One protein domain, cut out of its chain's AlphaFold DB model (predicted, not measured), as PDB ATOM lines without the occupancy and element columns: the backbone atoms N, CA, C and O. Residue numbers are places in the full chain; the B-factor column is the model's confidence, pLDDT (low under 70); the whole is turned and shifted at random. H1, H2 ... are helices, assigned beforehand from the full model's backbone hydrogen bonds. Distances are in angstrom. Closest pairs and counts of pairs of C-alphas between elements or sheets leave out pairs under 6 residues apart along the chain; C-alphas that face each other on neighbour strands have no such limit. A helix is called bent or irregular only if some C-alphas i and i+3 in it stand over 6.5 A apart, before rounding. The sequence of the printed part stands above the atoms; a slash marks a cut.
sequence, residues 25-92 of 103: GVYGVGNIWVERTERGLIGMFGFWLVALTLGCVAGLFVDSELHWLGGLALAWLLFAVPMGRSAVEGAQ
ATOM      1  N   GLY A  25     132.995 111.141 143.494       81.94
ATOM      2  CA  GLY A  25     134.438 110.935 143.320       81.94
ATOM      3  C   GLY A  25     134.984 111.452 141.984       81.94
ATOM      4  O   GLY A  25     136.029 110.995 141.521       81.94
ATOM      5  N   VAL A  26     134.279 112.387 141.339       87.25
ATOM      6  CA  VAL A  26     134.672 112.955 140.043       87.25
ATOM      7  C   VAL A  26     134.874 114.461 140.184       87.25
ATOM      8  O   VAL A  26     133.993 115.267 139.891       87.25
ATOM      9  N   TYR A  27     136.066 114.840 140.635       88.00
ATOM     10  CA  TYR A  27     136.519 116.230 140.628       88.00
ATOM     11  C   TYR A  27     137.055 116.623 139.244       88.00
ATOM     12  O   TYR A  27     137.562 115.789 138.501       88.00
ATOM     13  N   GLY A  28     136.943 117.899 138.882       86.69
ATOM     14  CA  GLY A  28     137.422 118.489 137.633       86.69
ATOM     15  C   GLY A  28     136.335 118.827 136.614       86.69
ATOM     16  O   GLY A  28     136.610 119.542 135.648       86.69
ATOM     17  N   VAL A  29     135.098 118.370 136.816       90.69
ATOM     18  CA  VAL A  29     133.999 118.530 135.848       90.69
ATOM     19  C   VAL A  29     133.604 119.998 135.657       90.69
ATOM     20  O   VAL A  29     133.344 120.422 134.529       90.69
ATOM     21  N   GLY A  30     133.623 120.805 136.719       87.94
ATOM     22  CA  GLY A  30     133.371 122.242 136.644       87.94
ATOM     23  C   GLY A  30     134.431 122.974 135.820       87.94
ATOM     24  O   GLY A  30     134.096 123.885 135.065       87.94
ATOM     25  N   ASN A  31     135.690 122.526 135.885       90.06
ATOM     26  CA  ASN A  31     136.777 123.047 135.051       90.06
ATOM     27  C   ASN A  31     136.626 122.645 133.575       90.06
ATOM     28  O   ASN A  31     136.802 123.486 132.694       90.06
ATOM     29  N   ILE A  32     136.238 121.398 133.293       90.56
ATOM     30  CA  ILE A  32     135.949 120.942 131.920       90.56
ATOM     31  C   ILE A  32     134.788 121.750 131.329       90.56
ATOM     32  O   ILE A  32     134.859 122.204 130.188       90.56
ATOM     33  N   TRP A  33     133.746 122.003 132.125       88.94
ATOM     34  CA  TRP A  33     132.582 122.777 131.696       88.94
ATOM     35  C   TRP A  33     132.935 124.209 131.258       88.94
ATOM     36  O   TRP A  33     132.333 124.731 130.319       88.94
ATOM     37  N   VAL A  34     133.948 124.831 131.870       89.31
ATOM     38  CA  VAL A  34     134.466 126.168 131.506       89.31
ATOM     39  C   VAL A  34     135.661 126.126 130.544       89.31
ATOM     40  O   VAL A  34     136.415 127.092 130.466       89.31
ATOM     41  N   GLU A  35     135.830 125.025 129.801       88.94
ATOM     42  CA  GLU A  35     136.885 124.829 128.784       88.94
ATOM     43  C   GLU A  35     138.321 124.803 129.335       88.94
ATOM     44  O   GLU A  35     139.297 124.959 128.603       88.94
ATOM     45  N   ARG A  36     138.481 124.524 130.632       88.12
ATOM     46  CA  ARG A  36     139.776 124.240 131.269       88.12
ATOM     47  C   ARG A  36     139.987 122.735 131.412       88.12
ATOM     48  O   ARG A  36     140.181 122.226 132.518       88.12
ATOM     49  N   THR A  37     139.947 122.023 130.289       90.56
ATOM     50  CA  THR A  37     140.004 120.553 130.258       90.56
ATOM     51  C   THR A  37     141.248 120.001 130.946       90.56
ATOM     52  O   THR A  37     141.132 119.070 131.731       90.56
ATOM     53  N   GLU A  38     142.417 120.607 130.734       91.56
ATOM     54  CA  GLU A  38     143.669 120.171 131.364       91.56
ATOM     55  C   GLU A  38     143.590 120.217 132.899       91.56
ATOM     56  O   GLU A  38     143.835 119.212 133.563       91.56
ATOM     57  N   ARG A  39     143.140 121.344 133.475       88.19
ATOM     58  CA  ARG A  39     142.933 121.462 134.931       88.19
ATOM     59  C   ARG A  39     141.864 120.502 135.442       88.19
ATOM     60  O   ARG A  39     141.990 119.983 136.548       88.19
ATOM     61  N   GLY A  40     140.823 120.267 134.647       88.94
ATOM     62  CA  GLY A  40     139.788 119.293 134.965       88.94
ATOM     63  C   GLY A  40     140.328 117.868 135.054       88.94
ATOM     64  O   GLY A  40     140.104 117.189 136.051       88.94
ATOM     65  N   LEU A  41     141.112 117.439 134.065       91.88
ATOM     66  CA  LEU A  41     141.744 116.117 134.063       91.88
ATOM     67  C   LEU A  41     142.739 115.965 135.218       91.88
ATOM     68  O   LEU A  41     142.708 114.948 135.907       91.88
ATOM     69  N   ILE A  42     143.567 116.984 135.481       91.69
ATOM     70  CA  ILE A  42     144.486 116.993 136.633       91.69
ATOM     71  C   ILE A  42     143.712 116.814 137.941       91.69
ATOM     72  O   ILE A  42     144.108 116.012 138.780       91.69
ATOM     73  N   GLY A  43     142.593 117.519 138.102       87.94
ATOM     74  CA  GLY A  43     141.716 117.364 139.257       87.94
ATOM     75  C   GLY A  43     141.156 115.955 139.416       87.94
ATOM     76  O   GLY A  43     141.183 115.399 140.513       87.94
ATOM     77  N   MET A  44     140.696 115.369 138.310       92.12
ATOM     78  CA  MET A  44     140.081 114.045 138.292       92.12
ATOM     79  C   MET A  44     141.084 112.949 138.652       92.12
ATOM     80  O   MET A  44     140.841 112.156 139.560       92.12
ATOM     81  N   PHE A  45     142.236 112.920 137.976       92.31
ATOM     82  CA  PHE A  45     143.277 111.927 138.248       92.31
ATOM     83  C   PHE A  45     143.987 112.191 139.577       92.31
ATOM     84  O   PHE A  45     144.287 111.250 140.311       92.31
ATOM     85  N   GLY A  46     144.212 113.461 139.914       91.75
ATOM     86  CA  GLY A  46     144.832 113.872 141.170       91.75
ATOM     87  C   GLY A  46     144.020 113.438 142.386       91.75
ATOM     88  O   GLY A  46     144.601 112.925 143.339       91.75
ATOM     89  N   PHE A  47     142.690 113.563 142.334       92.25
ATOM     90  CA  PHE A  47     141.814 113.092 143.408       92.25
ATOM     91  C   PHE A  47     142.005 111.596 143.674       92.25
ATOM     92  O   PHE A  47     142.289 111.210 144.807       92.25
ATOM     93  N   TRP A  48     141.904 110.758 142.637       91.44
ATOM     94  CA  TRP A  48     142.030 109.307 142.793       91.44
ATOM     95  C   TRP A  48     143.429 108.889 143.233       91.44
ATOM     96  O   TRP A  48     143.562 108.021 144.093       91.44
ATOM     97  N   LEU A  49     144.468 109.539 142.709       92.94
ATOM     98  CA  LEU A  49     145.840 109.284 143.133       92.94
ATOM     99  C   LEU A  49     146.027 109.570 144.630       92.94
ATOM    100  O   LEU A  49     146.592 108.744 145.349       92.94
ATOM    101  N   VAL A  50     145.523 110.709 145.114       92.94
ATOM    102  CA  VAL A  50     145.612 111.080 146.534       92.94
ATOM    103  C   VAL A  50     144.738 110.168 147.397       92.94
ATOM    104  O   VAL A  50     145.213 109.684 148.420       92.94
ATOM    105  N   ALA A  51     143.504 109.873 146.979       91.00
ATOM    106  CA  ALA A  51     142.595 108.980 147.699       91.00
ATOM    107  C   ALA A  51     143.185 107.573 147.871       91.00
ATOM    108  O   ALA A  51     143.179 107.040 148.981       91.00
ATOM    109  N   LEU A  52     143.753 107.002 146.804       90.00
ATOM    110  CA  LEU A  52     144.422 105.700 146.853       90.00
ATOM    111  C   LEU A  52     145.681 105.748 147.720       90.00
ATOM    112  O   LEU A  52     145.888 104.851 148.530       90.00
ATOM    113  N   THR A  53     146.491 106.804 147.608       91.44
ATOM    114  CA  THR A  53     147.694 106.967 148.441       91.44
ATOM    115  C   THR A  53     147.330 107.028 149.923       91.44
ATOM    116  O   THR A  53     147.914 106.308 150.729       91.44
ATOM    117  N   LEU A  54     146.338 107.842 150.288       89.44
ATOM    118  CA  LEU A  54     145.862 107.952 151.667       89.44
ATOM    119  C   LEU A  54     145.237 106.646 152.159       89.44
ATOM    120  O   LEU A  54     145.455 106.278 153.309       89.44
ATOM    121  N   GLY A  55     144.504 105.934 151.297       88.00
ATOM    122  CA  GLY A  55     143.988 104.600 151.592       88.00
ATOM    123  C   GLY A  55     145.117 103.622 151.917       88.00
ATOM    124  O   GLY A  55     145.134 103.058 153.005       88.00
ATOM    125  N   CYS A  56     146.111 103.494 151.037       88.62
ATOM    126  CA  CYS A  56     147.266 102.623 151.263       88.62
ATOM    127  C   CYS A  56     148.021 102.982 152.548       88.62
ATOM    128  O   CYS A  56     148.337 102.097 153.336       88.62
ATOM    129  N   VAL A  57     148.279 104.274 152.784       87.31
ATOM    130  CA  VAL A  57     148.955 104.743 154.003       87.31
ATOM    131  C   VAL A  57     148.127 104.409 155.242       87.31
ATOM    132  O   VAL A  57     148.681 103.894 156.205       87.31
ATOM    133  N   ALA A  58     146.812 104.636 155.220       84.12
ATOM    134  CA  ALA A  58     145.935 104.284 156.334       84.12
ATOM    135  C   ALA A  58     145.948 102.773 156.624       84.12
ATOM    136  O   ALA A  58     145.978 102.384 157.789       84.12
ATOM    137  N   GLY A  59     146.001 101.935 155.584       82.44
ATOM    138  CA  GLY A  59     146.091 100.479 155.715       82.44
ATOM    139  C   GLY A  59     147.384  99.980 156.369       82.44
ATOM    140  O   GLY A  59     147.385  98.904 156.951       82.44
ATOM    141  N   LEU A  60     148.468 100.768 156.351       83.50
ATOM    142  CA  LEU A  60     149.706 100.427 157.069       83.50
ATOM    143  C   LEU A  60     149.579 100.576 158.593       83.50
ATOM    144  O   LEU A  60     150.371  99.988 159.328       83.50
ATOM    145  N   PHE A  61     148.623 101.378 159.068       79.75
ATOM    146  CA  PHE A  61     148.468 101.707 160.491       79.75
ATOM    147  C   PHE A  61     147.169 101.183 161.100       79.75
ATOM    148  O   PHE A  61     147.051 101.117 162.323       79.75
ATOM    149  N   VAL A  62     146.183 100.843 160.267       78.62
ATOM    150  CA  VAL A  62     144.849 100.429 160.698       78.62
ATOM    151  C   VAL A  62     144.523  99.074 160.089       78.62
ATOM    152  O   VAL A  62     144.257  98.962 158.894       78.62
ATOM    153  N   ASP A  63     144.478  98.058 160.944       76.62
ATOM    154  CA  ASP A  63     144.155  96.674 160.589       76.62
ATOM    155  C   ASP A  63     142.627  96.498 160.472       76.62
ATOM    156  O   ASP A  63     141.955  95.865 161.285       76.62
ATOM    157  N   SER A  64     142.031  97.209 159.514       80.56
ATOM    158  CA  SER A  64     140.595  97.182 159.228       80.56
ATOM    159  C   SER A  64     140.379  97.269 157.733       80.56
ATOM    160  O   SER A  64     140.910  98.170 157.094       80.56
ATOM    161  N   GLU A  65     139.533  96.415 157.164       78.56
ATOM    162  CA  GLU A  65     139.191  96.443 155.734       78.56
ATOM    163  C   GLU A  65     138.490  97.742 155.286       78.56
ATOM    164  O   GLU A  65     138.338  97.985 154.092       78.56
ATOM    165  N   LEU A  66     138.082  98.606 156.225       83.94
ATOM    166  CA  LEU A  66     137.405  99.878 155.954       83.94
ATOM    167  C   LEU A  66     138.333 101.105 156.000       83.94
ATOM    168  O   LEU A  66     137.862 102.228 155.821       83.94
ATOM    169  N   HIS A  67     139.644 100.936 156.210       82.88
ATOM    170  CA  HIS A  67     140.595 102.057 156.309       82.88
ATOM    171  C   HIS A  67     140.601 102.964 155.062       82.88
ATOM    172  O   HIS A  67     140.799 104.179 155.162       82.88
ATOM    173  N   TRP A  68     140.331 102.396 153.884       82.25
ATOM    174  CA  TRP A  68     140.290 103.125 152.616       82.25
ATOM    175  C   TRP A  68     139.171 104.174 152.577       82.25
ATOM    176  O   TRP A  68     139.332 105.198 151.913       82.25
ATOM    177  N   LEU A  69     138.079 103.988 153.335       86.06
ATOM    178  CA  LEU A  69     137.013 104.988 153.468       86.06
ATOM    179  C   LEU A  69     137.510 106.254 154.171       86.06
ATOM    180  O   LEU A  69     137.114 107.356 153.799       86.06
ATOM    181  N   GLY A  70     138.406 106.112 155.152       86.06
ATOM    182  CA  GLY A  70     139.036 107.249 155.824       86.06
ATOM    183  C   GLY A  70     139.936 108.041 154.876       86.06
ATOM    184  O   GLY A  70     139.843 109.268 154.808       86.06
ATOM    185  N   GLY A  71     140.754 107.339 154.083       86.62
ATOM    186  CA  GLY A  71     141.583 107.957 153.043       86.62
ATOM    187  C   GLY A  71     140.752 108.660 151.965       86.62
ATOM    188  O   GLY A  71     141.061 109.791 151.584       86.62
ATOM    189  N   LEU A  72     139.648 108.034 151.543       87.88
ATOM    190  CA  LEU A  72     138.702 108.609 150.591       87.88
ATOM    191  C   LEU A  72     138.042 109.877 151.143       87.88
ATOM    192  O   LEU A  72     138.024 110.889 150.447       87.88
ATOM    193  N   ALA A  73     137.550 109.844 152.386       89.25
ATOM    194  CA  ALA A  73     136.929 110.992 153.047       89.25
ATOM    195  C   ALA A  73     137.911 112.163 153.224       89.25
ATOM    196  O   ALA A  73     137.541 113.326 153.054       89.25
ATOM    197  N   LEU A  74     139.180 111.871 153.516       89.94
ATOM    198  CA  LEU A  74     140.212 112.896 153.634       89.94
ATOM    199  C   LEU A  74     140.564 113.514 152.273       89.94
ATOM    200  O   LEU A  74     140.587 114.739 152.156       89.94
ATOM    201  N   ALA A  75     140.778 112.698 151.234       90.81
ATOM    202  CA  ALA A  75     140.999 113.188 149.867       90.81
ATOM    203  C   ALA A  75     139.853 114.090 149.395       90.81
ATOM    204  O   ALA A  75     140.069 115.151 148.815       90.81
ATOM    205  N   TRP A  76     138.633 113.699 149.730       90.62
ATOM    206  CA  TRP A  76     137.427 114.478 149.529       90.62
ATOM    207  C   TRP A  76     137.493 115.893 150.098       90.62
ATOM    208  O   TRP A  76     137.302 116.875 149.378       90.62
ATOM    209  N   LEU A  77     137.806 116.004 151.389       89.62
ATOM    210  CA  LEU A  77     137.920 117.292 152.072       89.62
ATOM    211  C   LEU A  77     139.047 118.144 151.478       89.62
ATOM    212  O   LEU A  77     138.877 119.353 151.304       89.62
ATOM    213  N   LEU A  78     140.168 117.510 151.125       91.25
ATOM    214  CA  LEU A  78     141.317 118.179 150.519       91.25
ATOM    215  C   LEU A  78     140.993 118.757 149.136       91.25
ATOM    216  O   LEU A  78     141.507 119.822 148.803       91.25
ATOM    217  N   PHE A  79     140.141 118.097 148.347       91.38
ATOM    218  CA  PHE A  79     139.834 118.517 146.975       91.38
ATOM    219  C   PHE A  79     138.590 119.408 146.864       91.38
ATOM    220  O   PHE A  79     138.549 120.262 145.977       91.38
ATOM    221  N   ALA A  80     137.618 119.296 147.774       89.31
ATOM    222  CA  ALA A  80     136.350 120.029 147.698       89.31
ATOM    223  C   ALA A  80     136.517 121.554 147.565       89.31
ATOM    224  O   ALA A  80     135.915 122.185 146.692       89.31
ATOM    225  N   VAL A  81     137.356 122.155 148.412       90.06
ATOM    226  CA  VAL A  81     137.575 123.608 148.432       90.06
ATOM    227  C   VAL A  81     138.415 124.104 147.247       90.06
ATOM    228  O   VAL A  81     137.945 125.006 146.544       90.06
ATOM    229  N   PRO A  82     139.634 123.584 146.988       90.69
ATOM    230  CA  PRO A  82     140.465 124.102 145.903       90.69
ATOM    231  C   PRO A  82     139.831 123.871 144.529       90.69
ATOM    232  O   PRO A  82     139.869 124.770 143.689       90.69
ATOM    233  N   MET A  83     139.184 122.724 144.306       89.88
ATOM    234  CA  MET A  83     138.540 122.444 143.024       89.88
ATOM    235  C   MET A  83     137.292 123.298 142.807       89.88
ATOM    236  O   MET A  83     137.115 123.845 141.717       89.88
ATOM    237  N   GLY A  84     136.487 123.509 143.856       90.12
ATOM    238  CA  GLY A  84     135.351 124.428 143.806       90.12
ATOM    239  C   GLY A  84     135.772 125.860 143.462       90.12
ATOM    240  O   GLY A  84     135.167 126.491 142.594       90.12
ATOM    241  N   ARG A  85     136.853 126.361 144.080       92.31
ATOM    242  CA  ARG A  85     137.431 127.676 143.747       92.31
ATOM    243  C   ARG A  85     137.934 127.730 142.307       92.31
ATOM    244  O   ARG A  85     137.560 128.642 141.578       92.31
ATOM    245  N   SER A  86     138.688 126.719 141.880       91.88
ATOM    246  CA  SER A  86     139.214 126.615 140.513       91.88
ATOM    247  C   SER A  86     138.100 126.659 139.454       91.88
ATOM    248  O   SER A  86     138.223 127.370 138.453       91.88
ATOM    249  N   ALA A  87     136.972 125.978 139.701       89.88
ATOM    250  CA  ALA A  87     135.807 126.000 138.815       89.88
ATOM    251  C   ALA A  87     135.139 127.390 138.742       89.88
ATOM    252  O   ALA A  87     134.755 127.839 137.660       89.88
ATOM    253  N   VAL A  88     135.031 128.096 139.876       93.12
ATOM    254  CA  VAL A  88     134.488 129.468 139.931       93.12
ATOM    255  C   VAL A  88     135.394 130.448 139.191       93.12
ATOM    256  O   VAL A  88     134.912 131.197 138.339       93.12
ATOM    257  N   GLU A  89     136.694 130.416 139.475       92.75
ATOM    258  CA  GLU A  89     137.699 131.249 138.806       92.75
ATOM    259  C   GLU A  89     137.721 130.981 137.298       92.75
ATOM    260  O   GLU A  89     137.789 131.909 136.494       92.75
ATOM    261  N   GLY A  90     137.593 129.715 136.892       89.75
ATOM    262  CA  GLY A  90     137.512 129.344 135.483       89.75
ATOM    263  C   GLY A  90     136.291 129.925 134.775       89.75
ATOM    264  O   GLY A  90     136.418 130.407 133.651       89.75
ATOM    265  N   ALA A  91     135.131 129.958 135.437       90.81
ATOM    266  CA  ALA A  91     133.937 130.598 134.885       90.81
ATOM    267  C   ALA A  91     134.098 132.121 134.767       90.81
ATOM    268  O   ALA A  91     133.674 132.711 133.775       90.81
ATOM    269  N   GLN A  92     134.722 132.760 135.760       92.44
ATOM    270  CA  GLN A  92     134.995 134.199 135.727       92.44
ATOM    271  C   GLN A  92     135.960 134.565 134.595       92.44
ATOM    272  O   GLN A  92     135.691 135.504 133.850       92.44
TER     273      GLN A  92
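AT A GLANCE: This is residues 25 to 92 of the 103 residues of an uncharacterized protein of Phytohabitans houttuyneae (UniProt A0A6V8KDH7). The model is a long, slim helical hairpin: H2 runs the length of the rod, and H3, bent part of the way along, folds back beside it, with its first arm H3a packed on H2 and its second arm H3b running on nearly parallel to H2 but farther off. The short helix H1 sits at the end away from the hairpin's turn, where it touches both H2 and H3b, and residues 60 to 65 stick out at the turn itself. The printed part has 68 residues with three named helices, H1, H2 and H3 in order along the chain, and no named strand; the class is all helix. It is only just loose, close to compact, with a radius of gyration of the C-alphas of 13.6 A, and its C-alphas span 45 by 17 by 12 A.

HOW THE PARTS SIT: The longest helix by residues is H3, residues 67 to 92, which by its hydrogen bonds was assigned as one helix but is bent: C-alphas 78 and 81 are 6.9 A apart, where about 5 A is the distance in a regular helix. Its arms are H3a, residues 67 to 78, and H3b, residues 81 to 92; residues 79 and 80 belong to neither. The lines of H3a and H3b stand at a steep tilt of 37 degrees, only just past shallow. H2, residues 37 to 61, touches H3a with 32 pairs of C-alphas within 8 A, the closest being those of Gly 55 and Trp 68, 4.1 A apart. H2 and H3a form a helical hairpin, running opposite ways at a steep tilt of 38 degrees. Beyond the bend, H2 and H3b are close but not clearly touching, with their closest C-alphas, those of Gly 43 and Met 83, 7.1 A apart. These two run opposite ways at a shallow tilt of 2 degrees. H1, residues 29 to 33, touches H3b, with the closest C-alphas those of Asn 31 and Ala 87, 4.9 A apart. H1 also touches H2, which meets it with residues 37 to 44 alone; the closest C-alphas are those of Asn 31 and Gly 40, 4.8 A apart. H1 and H3a are apart. In H1, H3a and H3b every O i to N i+4 pair is within hydrogen-bond range, while in H2 19 of 21 are.

IN THESE COORDINATES: H3a begins at C-alpha 67, at (140.595, 102.057, 156.309), and measures 17.1 A from first to last C-alpha. H3b measures 16.7 A from Val 81 to Gln 92, and its last C-alpha, that of residue 92, is at (134.995, 134.199, 135.727). H2 measures 36.6 A from Thr 37, whose C-alpha is at (140.004, 120.553, 130.258), to Phe 61, whose C-alpha is at (148.468, 101.707, 160.491). H1, five residues from Val 29 to Trp 33, measures 6.1 A.

THE WHOLE: The outline is a rod. The two C-alphas farthest apart are those of Asp 63 and Gln 92, at 45.9 A, while the first and last printed C-alphas, those of Gly 25 and Gln 92, are 24.5 A apart. Residues 60 to 65, of which 60 and 61 belong to H2, stand free, with no C-alpha 8 or more residues away along the chain within 10 A. The links H1 to H2, with 3 residues, and H2 to H3, with 5 residues, are both tight. The printed part, residues 25 to 92 of a chain of 103, has no cut. The mean pLDDT of the printed part is 88.5, and no printed residue is under 70.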